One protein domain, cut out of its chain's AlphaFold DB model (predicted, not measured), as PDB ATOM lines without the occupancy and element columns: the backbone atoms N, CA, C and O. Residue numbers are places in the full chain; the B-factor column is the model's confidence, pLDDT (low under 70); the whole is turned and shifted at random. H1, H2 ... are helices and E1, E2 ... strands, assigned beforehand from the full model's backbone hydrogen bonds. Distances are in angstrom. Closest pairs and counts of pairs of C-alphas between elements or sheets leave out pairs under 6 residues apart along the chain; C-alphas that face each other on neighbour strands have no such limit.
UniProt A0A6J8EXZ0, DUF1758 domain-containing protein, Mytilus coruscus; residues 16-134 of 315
ATOM      1  N   THR A  16     114.149 133.379 155.273       66.06
ATOM      2  CA  THR A  16     113.616 134.741 155.140       66.06
ATOM      3  C   THR A  16     113.820 135.308 153.735       66.06
ATOM      4  O   THR A  16     114.763 134.938 153.036       66.06
ATOM      5  N   ALA A  17     112.919 136.186 153.297       68.75
ATOM      6  CA  ALA A  17     113.043 136.972 152.067       68.75
ATOM      7  C   ALA A  17     112.619 138.418 152.309       68.75
ATOM      8  O   ALA A  17     111.801 138.686 153.180       68.75
ATOM      9  N   ILE A  18     113.097 139.325 151.463       70.81
ATOM     10  CA  ILE A  18     112.527 140.666 151.324       70.81
ATOM     11  C   ILE A  18     111.841 140.729 149.962       70.81
ATOM     12  O   ILE A  18     112.478 140.438 148.946       70.81
ATOM     13  N   ALA A  19     110.550 141.062 149.929       71.12
ATOM     14  CA  ALA A  19     109.793 141.106 148.679       71.12
ATOM     15  C   ALA A  19     108.774 142.258 148.628       71.12
ATOM     16  O   ALA A  19     108.186 142.599 149.657       71.12
ATOM     17  N   PRO A  20     108.514 142.827 147.433       71.19
ATOM     18  CA  PRO A  20     107.487 143.842 147.250       71.19
ATOM     19  C   PRO A  20     106.079 143.227 147.274       71.19
ATOM     20  O   PRO A  20     105.789 142.255 146.566       71.19
ATOM     21  N   ILE A  21     105.173 143.833 148.039       76.00
ATOM     22  CA  ILE A  21     103.770 143.417 148.157       76.00
ATOM     23  C   ILE A  21     102.809 144.564 147.825       76.00
ATOM     24  O   ILE A  21     103.167 145.733 147.952       76.00
ATOM     25  N   THR A  22     101.596 144.227 147.370       69.44
ATOM     26  CA  THR A  22     100.564 145.199 146.972       69.44
ATOM     27  C   THR A  22      99.175 144.777 147.460       69.44
ATOM     28  O   THR A  22      98.882 143.584 147.597       69.44
ATOM     29  N   TYR A  23      98.315 145.765 147.708       65.62
ATOM     30  CA  TYR A  23      96.927 145.569 148.139       65.62
ATOM     31  C   TYR A  23      95.907 146.120 147.126       65.62
ATOM     32  O   TYR A  23      94.873 145.493 146.909       65.62
ATOM     33  N   ASP A  24      96.219 147.218 146.426       60.59
ATOM     34  CA  ASP A  24      95.282 147.926 145.537       60.59
ATOM     35  C   ASP A  24      95.779 148.104 144.090       60.59
ATOM     36  O   ASP A  24      95.231 148.898 143.329       60.59
ATOM     37  N   LYS A  25      96.802 147.338 143.683       58.22
ATOM     38  CA  LYS A  25      97.467 147.397 142.363       58.22
ATOM     39  C   LYS A  25      98.221 148.701 142.067       58.22
ATOM     40  O   LYS A  25      98.882 148.752 141.032       58.22
ATOM     41  N   THR A  26      98.164 149.715 142.934       57.66
ATOM     42  CA  THR A  26      98.789 151.027 142.690       57.66
ATOM     43  C   THR A  26      99.929 151.332 143.652       57.66
ATOM     44  O   THR A  26     100.919 151.934 143.243       57.66
ATOM     45  N   GLN A  27      99.849 150.846 144.893       63.19
ATOM     46  CA  GLN A  27     100.877 151.058 145.912       63.19
ATOM     47  C   GLN A  27     101.666 149.774 146.196       63.19
ATOM     48  O   GLN A  27     101.124 148.660 146.155       63.19
ATOM     49  N   PHE A  28     102.965 149.932 146.468       66.62
ATOM     50  CA  PHE A  28     103.876 148.840 146.803       66.62
ATOM     51  C   PHE A  28     104.741 149.191 148.013       66.62
ATOM     52  O   PHE A  28     105.153 150.331 148.194       66.62
ATOM     53  N   THR A  29     105.040 148.181 148.823       73.62
ATOM     54  CA  THR A  29     105.964 148.275 149.960       73.62
ATOM     55  C   THR A  29     106.755 146.973 150.087       73.62
ATOM     56  O   THR A  29     106.303 145.926 149.615       73.62
ATOM     57  N   SER A  30     107.938 147.028 150.693       76.50
ATOM     58  CA  SER A  30     108.786 145.855 150.920       76.50
ATOM     59  C   SER A  30     108.432 145.181 152.241       76.50
ATOM     60  O   SER A  30     108.347 145.835 153.274       76.50
ATOM     61  N   ALA A  31     108.263 143.861 152.214       75.25
ATOM     62  CA  ALA A  31     107.969 143.048 153.386       75.25
ATOM     63  C   ALA A  31     109.114 142.079 153.681       75.25
ATOM     64  O   ALA A  31     109.608 141.413 152.768       75.25
ATOM     65  N   ASN A  32     109.467 141.943 154.960       77.00
ATOM     66  CA  ASN A  32     110.266 140.821 155.445       77.00
ATOM     67  C   ASN A  32     109.349 139.599 155.586       77.00
ATOM     68  O   ASN A  32     108.450 139.571 156.423       77.00
ATOM     69  N   ILE A  33     109.563 138.597 154.746       75.38
ATOM     70  CA  ILE A  33     108.819 137.343 154.713       75.38
ATOM     71  C   ILE A  33     109.615 136.301 155.484       75.38
ATOM     72  O   ILE A  33     110.788 136.088 155.190       75.38
ATOM     73  N   LEU A  34     108.966 135.620 156.425       71.81
ATOM     74  CA  LEU A  34     109.481 134.403 157.041       71.81
ATOM     75  C   LEU A  34     108.720 133.208 156.463       71.81
ATOM     76  O   LEU A  34     107.489 133.196 156.469       71.81
ATOM     77  N   PHE A  35     109.441 132.212 155.958       68.06
ATOM     78  CA  PHE A  35     108.858 130.981 155.440       68.06
ATOM     79  C   PHE A  35     108.934 129.880 156.489       68.06
ATOM     80  O   PHE A  35     110.016 129.535 156.967       68.06
ATOM     81  N   ASP A  36     107.779 129.289 156.768       66.75
ATOM     82  CA  ASP A  36     107.643 128.077 157.563       66.75
ATOM     83  C   ASP A  36     106.986 126.996 156.693       66.75
ATOM     84  O   ASP A  36     105.818 127.102 156.320       66.75
ATOM     85  N   GLU A  37     107.755 125.957 156.348       54.47
ATOM     86  CA  GLU A  37     107.300 124.829 155.518       54.47
ATOM     87  C   GLU A  37     106.280 123.922 156.238       54.47
ATOM     88  O   GLU A  37     105.747 122.993 155.634       54.47
ATOM     89  N   GLY A  38     105.980 124.179 157.518       53.47
ATOM     90  CA  GLY A  38     104.930 123.502 158.283       53.47
ATOM     91  C   GLY A  38     103.694 124.351 158.581       53.47
ATOM     92  O   GLY A  38     102.740 123.828 159.160       53.47
ATOM     93  N   ALA A  39     103.682 125.636 158.221       61.75
ATOM     94  CA  ALA A  39     102.583 126.524 158.570       61.75
ATOM     95  C   ALA A  39     101.395 126.365 157.612       61.75
ATOM     96  O   ALA A  39     101.512 126.522 156.399       61.75
ATOM     97  N   GLN A  40     100.204 126.136 158.169       60.00
ATOM     98  CA  GLN A  40      98.955 126.138 157.396       60.00
ATOM     99  C   GLN A  40      98.534 127.551 156.958       60.00
ATOM    100  O   GLN A  40      97.666 127.698 156.099       60.00
ATOM    101  N   ARG A  41      99.085 128.598 157.591       71.44
ATOM    102  CA  ARG A  41      98.685 129.999 157.396       71.44
ATOM    103  C   ARG A  41      99.894 130.923 157.455       71.44
ATOM    104  O   ARG A  41     100.834 130.668 158.198       71.44
ATOM    105  N   SER A  42      99.825 132.021 156.708       79.06
ATOM    106  CA  SER A  42     100.792 133.118 156.777       79.06
ATOM    107  C   SER A  42     100.305 134.195 157.743       79.06
ATOM    108  O   SER A  42      99.105 134.463 157.824       79.06
ATOM    109  N   PHE A  43     101.239 134.838 158.439       80.94
ATOM    110  CA  PHE A  43     100.961 135.932 159.365       80.94
ATOM    111  C   PHE A  43     101.741 137.176 158.946       80.94
ATOM    112  O   PHE A  43     102.837 137.074 158.397       80.94
ATOM    113  N   ILE A  44     101.168 138.342 159.220       78.69
ATOM    114  CA  ILE A  44     101.807 139.647 159.045       78.69
ATOM    115  C   ILE A  44     101.729 140.410 160.367       78.69
ATOM    116  O   ILE A  44     100.861 140.128 161.197       78.69
ATOM    117  N   THR A  45     102.636 141.359 160.578       80.50
ATOM    118  CA  THR A  45     102.579 142.236 161.753       80.50
ATOM    119  C   THR A  45     101.420 143.224 161.628       80.50
ATOM    120  O   THR A  45     100.998 143.561 160.520       80.50
ATOM    121  N   GLN A  46     100.912 143.706 162.768       77.44
ATOM    122  CA  GLN A  46      99.867 144.734 162.781       77.44
ATOM    123  C   GLN A  46     100.351 146.021 162.102       77.44
ATOM    124  O   GLN A  46      99.649 146.554 161.258       77.44
ATOM    125  N   GLU A  47     101.595 146.433 162.369       77.19
ATOM    126  CA  GLU A  47     102.245 147.566 161.696       77.19
ATOM    127  C   GLU A  47     102.199 147.434 160.167       77.19
ATOM    128  O   GLU A  47     101.860 148.381 159.463       77.19
ATOM    129  N   MET A  48     102.474 146.234 159.641       76.44
ATOM    130  CA  MET A  48     102.408 145.985 158.204       76.44
ATOM    131  C   MET A  48     100.972 146.025 157.677       76.44
ATOM    132  O   MET A  48     100.733 146.500 156.569       76.44
ATOM    133  N   ALA A  49     100.007 145.523 158.452       81.00
ATOM    134  CA  ALA A  49      98.596 145.591 158.094       81.00
ATOM    135  C   ALA A  49      98.092 147.042 158.034       81.00
ATOM    136  O   ALA A  49      97.362 147.388 157.103       81.00
ATOM    137  N   ASP A  50      98.526 147.880 158.976       80.38
ATOM    138  CA  ASP A  50      98.175 149.298 159.056       80.38
ATOM    139  C   ASP A  50      98.824 150.088 157.910       80.38
ATOM    140  O   ASP A  50      98.146 150.855 157.227       80.38
ATOM    141  N   LEU A  51     100.109 149.835 157.619       80.06
ATOM    142  CA  LEU A  51     100.838 150.461 156.508       80.06
ATOM    143  C   LEU A  51     100.199 150.146 155.149       80.06
ATOM    144  O   LEU A  51     100.140 150.998 154.266       80.06
ATOM    145  N   LEU A  52      99.694 148.925 154.985       74.81
ATOM    146  CA  LEU A  52      98.967 148.491 153.791       74.81
ATOM    147  C   LEU A  52      97.487 148.904 153.789       74.81
ATOM    148  O   LEU A  52      96.786 148.607 152.819       74.81
ATOM    149  N   ASN A  53      97.003 149.533 154.864       79.56
ATOM    150  CA  ASN A  53      95.601 149.888 155.074       79.56
ATOM    151  C   ASN A  53      94.645 148.706 154.812       79.56
ATOM    152  O   ASN A  53      93.620 148.834 154.131       79.56
ATOM    153  N   LEU A  54      95.015 147.513 155.296       80.19
ATOM    154  CA  LEU A  54      94.252 146.298 155.031       80.19
ATOM    155  C   LEU A  54      92.893 146.359 155.716       80.19
ATOM    156  O   LEU A  54      92.789 146.620 156.910       80.19
ATOM    157  N   ARG A  55      91.845 146.012 154.966       81.75
ATOM    158  CA  ARG A  55      90.503 145.805 155.515       81.75
ATOM    159  C   ARG A  55      90.277 144.314 155.756       81.75
ATOM    160  O   ARG A  55      90.141 143.567 154.782       81.75
ATOM    161  N   PRO A  56      90.243 143.850 157.018       84.38
ATOM    162  CA  PRO A  56      89.932 142.464 157.312       84.38
ATOM    163  C   PRO A  56      88.511 142.134 156.875       84.38
ATOM    164  O   PRO A  56      87.582 142.893 157.144       84.38
ATOM    165  N   HIS A  57      88.329 140.980 156.244       84.62
ATOM    166  CA  HIS A  57      87.004 140.500 155.831       84.62
ATOM    167  C   HIS A  57      86.464 139.395 156.740       84.62
ATOM    168  O   HIS A  57      85.270 139.107 156.715       84.62
ATOM    169  N   LYS A  58      87.321 138.792 157.573       86.62
ATOM    170  CA  LYS A  58      86.951 137.698 158.474       86.62
ATOM    171  C   LYS A  58      87.747 137.756 159.777       86.62
ATOM    172  O   LYS A  58      88.865 138.268 159.816       86.62
ATOM    173  N   LYS A  59      87.174 137.206 160.848       86.62
ATOM    174  CA  LYS A  59      87.875 136.891 162.101       86.62
ATOM    175  C   LYS A  59      87.859 135.384 162.315       86.62
ATOM    176  O   LYS A  59      86.851 134.736 162.037       86.62
ATOM    177  N   GLU A  60      88.964 134.830 162.789       82.12
ATOM    178  CA  GLU A  60      89.087 133.395 163.039       82.12
ATOM    179  C   GLU A  60      89.892 133.140 164.315       82.12
ATOM    180  O   GLU A  60      90.929 133.764 164.543       82.12
ATOM    181  N   ALA A  61      89.401 132.227 165.153       83.75
ATOM    182  CA  ALA A  61      90.119 131.749 166.324       83.75
ATOM    183  C   ALA A  61      91.140 130.698 165.877       83.75
ATOM    184  O   ALA A  61      90.769 129.634 165.389       83.75
ATOM    185  N   ILE A  62      92.427 131.004 166.021       77.12
ATOM    186  CA  ILE A  62      93.521 130.125 165.618       77.12
ATOM    187  C   ILE A  62      94.311 129.733 166.858       77.12
ATOM    188  O   ILE A  62      94.768 130.577 167.630       77.12
ATOM    189  N   THR A  63      94.488 128.429 167.033       76.12
ATOM    190  CA  THR A  63      95.398 127.877 168.030       76.12
ATOM    191  C   THR A  63      96.819 127.966 167.496       76.12
ATOM    192  O   THR A  63      97.160 127.285 166.531       76.12
ATOM    193  N   ILE A  64      97.643 128.806 168.116       68.25
ATOM    194  CA  ILE A  64      99.056 128.946 167.772       68.25
ATOM    195  C   ILE A  64      99.860 128.108 168.765       68.25
ATOM    196  O   ILE A  64      99.728 128.268 169.980       68.25
ATOM    197  N   SER A  65     100.684 127.210 168.237       62.31
ATOM    198  CA  SER A  65     101.671 126.441 168.994       62.31
ATOM    199  C   SER A  65     103.049 126.702 168.400       62.31
ATOM    200  O   SER A  65     103.278 126.353 167.240       62.31
ATOM    201  N   GLY A  66     103.938 127.334 169.168       57.03
ATOM    202  CA  GLY A  66     105.341 127.488 168.794       57.03
ATOM    203  C   GLY A  66     106.118 126.173 168.914       57.03
ATOM    204  O   GLY A  66     105.685 125.229 169.578       57.03
ATOM    205  N   PHE A  67     107.287 126.104 168.276       47.38
ATOM    206  CA  PHE A  67     108.196 124.966 168.423       47.38
ATOM    207  C   PHE A  67     108.677 124.855 169.880       47.38
ATOM    208  O   PHE A  67     109.275 125.786 170.408       47.38
ATOM    209  N   GLY A  68     108.409 123.716 170.528       49.06
ATOM    210  CA  GLY A  68     108.825 123.445 171.911       49.06
ATOM    211  C   GLY A  68     107.903 124.005 173.004       49.06
ATOM    212  O   GLY A  68     108.194 123.816 174.183       49.06
ATOM    213  N   GLU A  69     106.786 124.652 172.654       52.94
ATOM    214  CA  GLU A  69     105.813 125.140 173.636       52.94
ATOM    215  C   GLU A  69     104.711 124.106 173.905       52.94
ATOM    216  O   GLU A  69     103.936 123.738 173.021       52.94
ATOM    217  N   SER A  70     104.581 123.678 175.161       54.41
ATOM    218  CA  SER A  70     103.504 122.784 175.619       54.41
ATOM    219  C   SER A  70     102.142 123.488 175.707       54.41
ATOM    220  O   SER A  70     101.102 122.830 175.728       54.41
ATOM    221  N   ASN A  71     102.130 124.824 175.751       57.78
ATOM    222  CA  ASN A  71     100.924 125.627 175.938       57.78
ATOM    223  C   ASN A  71     100.407 126.188 174.612       57.78
ATOM    224  O   ASN A  71     100.869 127.212 174.115       57.78
ATOM    225  N   LYS A  72      99.376 125.533 174.077       62.72
ATOM    226  CA  LYS A  72      98.590 126.014 172.937       62.72
ATOM    227  C   LYS A  72      97.813 127.273 173.336       62.72
ATOM    228  O   LYS A  72      96.950 127.208 174.208       62.72
ATOM    229  N   LYS A  73      98.080 128.414 172.691       68.75
ATOM    230  CA  LYS A  73      97.316 129.657 172.909       68.75
ATOM    231  C   LYS A  73      96.339 129.880 171.759       68.75
ATOM    232  O   LYS A  73      96.749 130.002 170.607       68.75
ATOM    233  N   VAL A  74      95.050 129.965 172.077       74.50
ATOM    234  CA  VAL A  74      94.011 130.363 171.117       74.50
ATOM    235  C   VAL A  74      94.038 131.883 170.972       74.50
ATOM    236  O   VAL A  74      93.967 132.604 171.966       74.50
ATOM    237  N   ARG A  75      94.152 132.383 169.739       76.19
ATOM    238  CA  ARG A  75      94.078 133.813 169.422       76.19
ATOM    239  C   ARG A  75      93.018 134.076 168.365       76.19
ATOM    240  O   ARG A  75      92.986 133.404 167.342       76.19
ATOM    241  N   ASN A  76      92.203 135.102 168.584       79.94
ATOM    242  CA  ASN A  76      91.295 135.616 167.564       79.94
ATOM    243  C   ASN A  76      92.071 136.546 166.636       79.94
ATOM    244  O   ASN A  76      92.481 137.630 167.050       79.94
ATOM    245  N   LEU A  77      92.281 136.116 165.397       82.44
ATOM    246  CA  LEU A  77      93.037 136.863 164.401       82.44
ATOM    247  C   LEU A  77      92.125 137.393 163.300       82.44
ATOM    248  O   LEU A  77      91.143 136.763 162.904       82.44
ATOM    249  N   GLN A  78      92.468 138.582 162.822       84.94
ATOM    250  CA  GLN A  78      91.840 139.210 161.673       84.94
ATOM    251  C   GLN A  78      92.473 138.667 160.389       84.94
ATOM    252  O   GLN A  78      93.691 138.534 160.297       84.94
ATOM    253  N   ILE A  79      91.640 138.340 159.404       82.94
ATOM    254  CA  ILE A  79      92.065 137.795 158.118       82.94
ATOM    255  C   ILE A  79      91.868 138.862 157.051       82.94
ATOM    256  O   ILE A  79      90.756 139.352 156.837       82.94
ATOM    257  N   ALA A  80      92.954 139.167 156.352       80.81
ATOM    258  CA  ALA A  80      92.980 140.019 155.178       80.81
ATOM    259  C   ALA A  80      93.682 139.292 154.025       80.81
ATOM    260  O   ALA A  80      94.482 138.378 154.237       80.81
ATOM    261  N   THR A  81      93.372 139.691 152.794       78.38
ATOM    262  CA  THR A  81      94.001 139.137 151.593       78.38
ATOM    263  C   THR A  81      95.013 140.137 151.054       78.38
ATOM    264  O   THR A  81      94.651 141.256 150.701       78.38
ATOM    265  N   ILE A  82      96.271 139.711 150.968       70.88
ATOM    266  CA  ILE A  82      97.349 140.437 150.293       70.88
ATOM    267  C   ILE A  82      97.792 139.653 149.066       70.88
ATOM    268  O   ILE A  82      97.660 138.426 149.023       70.88
ATOM    269  N   TYR A  83      98.342 140.349 148.077       65.69
ATOM    270  CA  TYR A  83      98.857 139.699 146.887       65.69
ATOM    271  C   TYR A  83     100.304 140.102 146.623       65.69
ATOM    272  O   TYR A  83     100.679 141.275 146.677       65.69
ATOM    273  N   LEU A  84     101.127 139.117 146.269       68.81
ATOM    274  CA  LEU A  84     102.455 139.396 145.738       68.81
ATOM    275  C   LEU A  84     102.287 140.031 144.355       68.81
ATOM    276  O   LEU A  84     101.535 139.497 143.531       68.81
ATOM    277  N   LYS A  85     102.997 141.135 144.092       65.31
ATOM    278  CA  LYS A  85     102.898 141.936 142.854       65.31
ATOM    279  C   LYS A  85     102.880 141.067 141.588       65.31
ATOM    280  O   LYS A  85     101.991 141.202 140.748       65.31
ATOM    281  N   VAL A  86     103.792 140.100 141.521       65.38
ATOM    282  CA  VAL A  86     103.940 139.161 140.401       65.38
ATOM    283  C   VAL A  86     102.717 138.247 140.239       65.38
ATOM    284  O   VAL A  86     102.218 138.025 139.138       65.38
ATOM    285  N   THR A  87     102.172 137.749 141.352       69.62
ATOM    286  CA  THR A  87     101.032 136.819 141.330       69.62
ATOM    287  C   THR A  87      99.710 137.486 140.969       69.62
ATOM    288  O   THR A  87      98.846 136.820 140.403       69.62
ATOM    289  N   VAL A  88      99.538 138.784 141.257       72.25
ATOM    290  CA  VAL A  88      98.321 139.528 140.885       72.25
ATOM    291  C   VAL A  88      98.151 139.526 139.379       72.25
ATOM    292  O   VAL A  88      97.110 139.118 138.874       72.25
ATOM    293  N   ARG A  89      99.185 139.975 138.663       74.25
ATOM    294  CA  ARG A  89      99.136 140.135 137.211       74.25
ATOM    295  C   ARG A  89      98.925 138.789 136.522       74.25
ATOM    296  O   ARG A  89      98.040 138.683 135.680       74.25
ATOM    297  N   ALA A  90      99.636 137.750 136.966       78.75
ATOM    298  CA  ALA A  90      99.449 136.384 136.481       78.75
ATOM    299  C   ALA A  90      98.018 135.866 136.701       78.75
ATOM    300  O   ALA A  90      97.388 135.376 135.766       78.75
ATOM    301  N   LYS A  91      97.470 136.012 137.914       77.06
ATOM    302  CA  LYS A  91      96.101 135.566 138.226       77.06
ATOM    303  C   LYS A  91      95.047 136.329 137.432       77.06
ATOM    304  O   LYS A  91      94.094 135.715 136.968       77.06
ATOM    305  N   LEU A  92      95.211 137.641 137.270       79.50
ATOM    306  CA  LEU A  92      94.295 138.452 136.469       79.50
ATOM    307  C   LEU A  92      94.320 138.032 135.001       79.50
ATOM    308  O   LEU A  92      93.255 137.880 134.419       79.50
ATOM    309  N   LEU A  93      95.503 137.781 134.430       83.00
ATOM    310  CA  LEU A  93      95.623 137.309 133.051       83.00
ATOM    311  C   LEU A  93      94.906 135.966 132.856       83.00
ATOM    312  O   LEU A  93      94.116 135.826 131.929       83.00
ATOM    313  N   ILE A  94      95.123 135.006 133.762       83.56
ATOM    314  CA  ILE A  94      94.449 133.697 133.721       83.56
ATOM    315  C   ILE A  94      92.928 133.859 133.854       83.56
ATOM    316  O   ILE A  94      92.176 133.242 133.105       83.56
ATOM    317  N   GLN A  95      92.458 134.721 134.762       81.69
ATOM    318  CA  GLN A  95      91.027 135.008 134.899       81.69
ATOM    319  C   GLN A  95      90.433 135.630 133.631       81.69
ATOM    320  O   GLN A  95      89.319 135.269 133.259       81.69
ATOM    321  N   THR A  96      91.145 136.547 132.973       84.38
ATOM    322  CA  THR A  96      90.718 137.129 131.693       84.38
ATOM    323  C   THR A  96      90.616 136.052 130.619       84.38
ATOM    324  O   THR A  96      89.583 135.955 129.966       84.38
ATOM    325  N   LEU A  97      91.628 135.185 130.502       83.56
ATOM    326  CA  LEU A  97      91.623 134.077 129.544       83.56
ATOM    327  C   LEU A  97      90.416 133.148 129.733       83.56
ATOM    328  O   LEU A  97      89.781 132.755 128.758       83.56
ATOM    329  N   TRP A  98      90.074 132.829 130.984       82.62
ATOM    330  CA  TRP A  98      88.910 131.997 131.295       82.62
ATOM    331  C   TRP A  98      87.582 132.695 131.008       82.62
ATOM    332  O   TRP A  98      86.671 132.062 130.485       82.62
ATOM    333  N   LYS A  99      87.461 133.990 131.328       85.19
ATOM    334  CA  LYS A  99      86.244 134.770 131.047       85.19
ATOM    335  C   LYS A  99      85.985 134.925 129.552       85.19
ATOM    336  O   LYS A  99      84.832 134.923 129.142       85.19
ATOM    337  N   GLU A 100      87.045 135.067 128.765       86.94
ATOM    338  CA  GLU A 100      86.969 135.194 127.307       86.94
ATOM    339  C   GLU A 100      86.846 133.835 126.592       86.94
ATOM    340  O   GLU A 100      86.593 133.799 125.393       86.94
ATOM    341  N   GLY A 101      86.965 132.718 127.319       85.25
ATOM    342  CA  GLY A 101      86.680 131.381 126.796       85.25
ATOM    343  C   GLY A 101      87.702 130.858 125.784       85.25
ATOM    344  O   GLY A 101      87.334 130.075 124.910       85.25
ATOM    345  N   TYR A 102      88.971 131.273 125.876       81.62
ATOM    346  CA  TYR A 102      90.008 130.778 124.964       81.62
ATOM    347  C   TYR A 102      90.254 129.276 125.136       81.62
ATOM    348  O   TYR A 102      90.402 128.775 126.253       81.62
ATOM    349  N   ASN A 103      90.382 128.577 124.009       75.88
ATOM    350  CA  ASN A 103      90.817 127.180 123.977       75.88
ATOM    351  C   ASN A 103      92.349 127.056 124.054       75.88
ATOM    352  O   ASN A 103      93.078 127.976 123.694       75.88
ATOM    353  N   TRP A 104      92.839 125.883 124.472       69.88
ATOM    354  CA  TRP A 104      94.271 125.607 124.679       69.88
ATOM    355  C   TRP A 104      95.152 125.823 123.437       69.88
ATOM    356  O   TRP A 104      96.281 126.288 123.578       69.88
ATOM    357  N   ASP A 105      94.636 125.531 122.240       77.00
ATOM    358  CA  ASP A 105      95.371 125.657 120.969       77.00
ATOM    359  C   ASP A 105      95.067 126.963 120.214       77.00
ATOM    360  O   ASP A 105      95.518 127.168 119.084       77.00
ATOM    361  N   GLN A 106      94.269 127.855 120.806       79.62
ATOM    362  CA  GLN A 106      93.866 129.097 120.162       79.62
ATOM    363  C   GLN A 106      94.991 130.133 120.228       79.62
ATOM    364  O   GLN A 106      95.560 130.405 121.286       79.62
ATOM    365  N   VAL A 107      95.287 130.760 119.087       81.75
ATOM    366  CA  VAL A 107      96.253 131.861 119.030       81.75
ATOM    367  C   VAL A 107      95.716 133.037 119.844       81.75
ATOM    368  O   VAL A 107      94.650 133.578 119.546       81.75
ATOM    369  N   LEU A 108      96.468 133.425 120.872       84.88
ATOM    370  CA  LEU A 108      96.121 134.554 121.727       84.88
ATOM    371  C   LEU A 108      96.424 135.883 121.014       84.88
ATOM    372  O   LEU A 108      97.440 135.986 120.320       84.88
ATOM    373  N   PRO A 109      95.598 136.924 121.204       89.12
ATOM    374  CA  PRO A 109      95.863 138.224 120.616       89.12
ATOM    375  C   PRO A 109      97.090 138.905 121.249       89.12
ATOM    376  O   PRO A 109      97.468 138.659 122.399       89.12
ATOM    377  N   ASN A 110      97.728 139.793 120.479       87.94
ATOM    378  CA  ASN A 110      99.030 140.385 120.814       87.94
ATOM    379  C   ASN A 110      99.057 141.137 122.154       87.94
ATOM    380  O   ASN A 110     100.089 141.177 122.820       87.94
ATOM    381  N   ASN A 111      97.935 141.725 122.574       86.88
ATOM    382  CA  ASN A 111      97.813 142.394 123.870       86.88
ATOM    383  C   ASN A 111      97.974 141.413 125.047       86.88
ATOM    384  O   ASN A 111      98.645 141.741 126.026       86.88
ATOM    385  N   ILE A 112      97.414 140.204 124.940       85.75
ATOM    386  CA  ILE A 112      97.521 139.152 125.960       85.75
ATOM    387  C   ILE A 112      98.949 138.602 125.995       85.75
ATOM    388  O   ILE A 112      99.535 138.480 127.072       85.75
ATOM    389  N   VAL A 113      99.538 138.344 124.823       85.62
ATOM    390  CA  VAL A 113     100.937 137.896 124.704       85.62
ATOM    391  C   VAL A 113     101.889 138.916 125.329       85.62
ATOM    392  O   VAL A 113     102.751 138.546 126.124       85.62
ATOM    393  N   LYS A 114     101.695 140.209 125.047       85.69
ATOM    394  CA  LYS A 114     102.479 141.286 125.660       85.69
ATOM    395  C   LYS A 114     102.338 141.290 127.185       85.69
ATOM    396  O   LYS A 114     103.346 141.325 127.884       85.69
ATOM    397  N   SER A 115     101.112 141.186 127.705       83.06
ATOM    398  CA  SER A 115     100.884 141.119 129.154       83.06
ATOM    399  C   SER A 115     101.561 139.904 129.796       83.06
ATOM    400  O   SER A 115     102.034 140.008 130.926       83.06
ATOM    401  N   TRP A 116     101.608 138.761 129.108       86.12
ATOM    402  CA  TRP A 116     102.324 137.572 129.572       86.12
ATOM    403  C   TRP A 116     103.837 137.797 129.628       86.12
ATOM    404  O   TRP A 116     104.465 137.465 130.631       86.12
ATOM    405  N   CYS A 117     104.421 138.410 128.596       84.94
ATOM    406  CA  CYS A 117     105.840 138.766 128.590       84.94
ATOM    407  C   CYS A 117     106.205 139.693 129.758       84.94
ATOM    408  O   CYS A 117     107.182 139.432 130.450       84.94
ATOM    409  N   GLU A 118     105.380 140.702 130.048       82.56
ATOM    410  CA  GLU A 118     105.605 141.599 131.190       82.56
ATOM    411  C   GLU A 118     105.540 140.859 132.542       82.56
ATOM    412  O   GLU A 118     106.306 141.165 133.450       82.56
ATOM    413  N   ILE A 119     104.669 139.849 132.680       80.31
ATOM    414  CA  ILE A 119     104.635 138.980 133.871       80.31
ATOM    415  C   ILE A 119     105.910 138.135 133.974       80.31
ATOM    416  O   ILE A 119     106.432 137.942 135.071       80.31
ATOM    417  N   LEU A 120     106.417 137.612 132.853       80.38
ATOM    418  CA  LEU A 120     107.673 136.861 132.843       80.38
ATOM    419  C   LEU A 120     108.856 137.734 133.264       80.38
ATOM    420  O   LEU A 120     109.722 137.260 133.999       80.38
ATOM    421  N   ASP A 121     108.883 138.992 132.833       79.31
ATOM    422  CA  ASP A 121     109.917 139.938 133.238       79.31
ATOM    423  C   ASP A 121     109.807 140.284 134.730       79.31
ATOM    424  O   ASP A 121     110.821 140.254 135.424       79.31
ATOM    425  N   ASP A 122     108.593 140.453 135.268       74.88
ATOM    426  CA  ASP A 122     108.369 140.602 136.714       74.88
ATOM    427  C   ASP A 122     108.874 139.377 137.515       74.88
ATOM    428  O   ASP A 122     109.475 139.525 138.581       74.88
ATOM    429  N   ILE A 123     108.651 138.148 137.019       73.44
ATOM    430  CA  ILE A 123     109.156 136.911 137.653       73.44
ATOM    431  C   ILE A 123     110.688 136.877 137.634       73.44
ATOM    432  O   ILE A 123     111.316 136.509 138.634       73.44
ATOM    433  N   ARG A 124     111.300 137.239 136.502       72.88
ATOM    434  CA  ARG A 124     112.761 137.296 136.364       72.88
ATOM    435  C   ARG A 124     113.359 138.318 137.319       72.88
ATOM    436  O   ARG A 124     114.320 137.985 138.005       72.88
ATOM    437  N   ASP A 125     112.763 139.503 137.408       69.81
ATOM    438  CA  ASP A 125     113.204 140.567 138.306       69.81
ATOM    439  C   ASP A 125     113.198 140.106 139.771       69.81
ATOM    440  O   ASP A 125     114.219 140.188 140.451       69.81
ATOM    441  N   VAL A 126     112.101 139.490 140.230       65.31
ATOM    442  CA  VAL A 126     112.028 138.916 141.586       65.31
ATOM    443  C   VAL A 126     113.070 137.819 141.796       65.31
ATOM    444  O   VAL A 126     113.694 137.757 142.850       65.31
ATOM    445  N   THR A 127     113.314 136.972 140.795       63.78
ATOM    446  CA  THR A 127     114.315 135.898 140.904       63.78
ATOM    447  C   THR A 127     115.738 136.447 141.063       63.78
ATOM    448  O   THR A 127     116.553 135.839 141.754       63.78
ATOM    449  N   VAL A 128     116.045 137.588 140.441       61.22
ATOM    450  CA  VAL A 128     117.369 138.228 140.508       61.22
ATOM    451  C   VAL A 128     117.526 139.074 141.775       61.22
ATOM    452  O   VAL A 128     118.582 139.047 142.412       61.22
ATOM    453  N   ASN A 129     116.482 139.808 142.158       57.38
ATOM    454  CA  ASN A 129     116.560 140.814 143.216       57.38
ATOM    455  C   ASN A 129     116.188 140.277 144.603       57.38
ATOM    456  O   ASN A 129     116.581 140.867 145.612       57.38
ATOM    457  N   THR A 130     115.476 139.150 144.696       56.06
ATOM    458  CA  THR A 130     115.149 138.527 145.981       56.06
ATOM    459  C   THR A 130     116.237 137.544 146.397       56.06
ATOM    460  O   THR A 130     116.391 136.458 145.841       56.06
ATOM    461  N   LYS A 131     116.969 137.904 147.452       51.25
ATOM    462  CA  LYS A 131     117.939 137.020 148.103       51.25
ATOM    463  C   LYS A 131     117.279 136.326 149.289       51.25
ATOM    464  O   LYS A 131     116.775 136.987 150.191       51.25
ATOM    465  N   ILE A 132     117.306 134.995 149.285       54.31
ATOM    466  CA  ILE A 132     116.881 134.165 150.416       54.31
ATOM    467  C   ILE A 132     118.135 133.604 151.066       54.31
ATOM    468  O   ILE A 132     118.867 132.839 150.431       54.31
ATOM    469  N   ALA A 133     118.382 133.973 152.321       50.03
ATOM    470  CA  ALA A 133     119.442 133.359 153.108       50.03
ATOM    471  C   ALA A 133     119.089 131.883 153.346       50.03
ATOM    472  O   ALA A 133     118.020 131.561 153.868       50.03
ATOM    473  N   ARG A 134     119.968 130.973 152.916       54.94
ATOM    474  CA  ARG A 134     119.789 129.528 153.093       54.94
ATOM    475  C   ARG A 134     120.783 129.022 154.124       54.94
ATOM    476  O   ARG A 134     121.975 128.948 153.847       54.94
TER     477      ARG A 134
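AT A GLANCE: This is residues 16 to 134 of the 315 residues of the protein "DUF1758 domain-containing protein" of Mytilus coruscus (UniProt A0A6J8EXZ0). Three hairpins follow one another along a loose, elongated body: strands E3 and E4 at one end, strands E1 and E2 in the middle with the short helix H1 near E2, and the helical hairpin of H2 and H3 at the other end. Residues 98 to 107 stick out at the helical end. The printed part has 119 residues, in the order E1, E2, H1, E3, E4, H2, H3; the class is mixed, helices and strands, with two antiparallel sheets of two strands. The radius of gyration of the C-alphas is 18.2 A, and the spans are 58 by 32 by 28 A.

IN THESE COORDINATES: Find C-alpha 16 at (113.616, 134.741, 155.140), where E1 begins, residues 16 to 22; E2 follows as residues 29 to 35. Next come H1, residues 46 to 51, then E3, residues 58 to 64, and E4, residues 73 to 79. H2, residues 85 to 99, runs 21.6 A from C-alpha 85 at (102.898, 141.936, 142.854). H3, residues 110 to 129, runs 28.4 A to C-alpha 129 at (116.560, 140.814, 143.216).

HOW THE PARTS SIT: Look first at the hairpin E1 and E2, where N 19 and O 31 are 3.0 A apart. The closest C-alphas of E2 and H1, Ala 31 and Met 48, are 7.9 A apart. In the hairpin E3 and E4, N 62 and O 75 are 2.8 A apart; both strands are apart from E1 and E2. Residues 83 to 84 pair antiparallel with residues 21 to 22 of E1. H2 and H3 touch, closest at the C-alphas of Val 86 and Asp 122, 5.9 A, at a shallow tilt of 24 degrees, opposite ways. Every O i to N i+4 pair is within hydrogen-bond range in H1 and H3, and 10 of 11 in H2.

THE WHOLE: The C-alphas farthest apart, Ser 70 and Val 107, are 57.8 A apart. The printed part has no cut and no long link. Mean pLDDT of the printed part is 73.4; look for values under 70 at residues 64 to 73 and 125 to 134, among others.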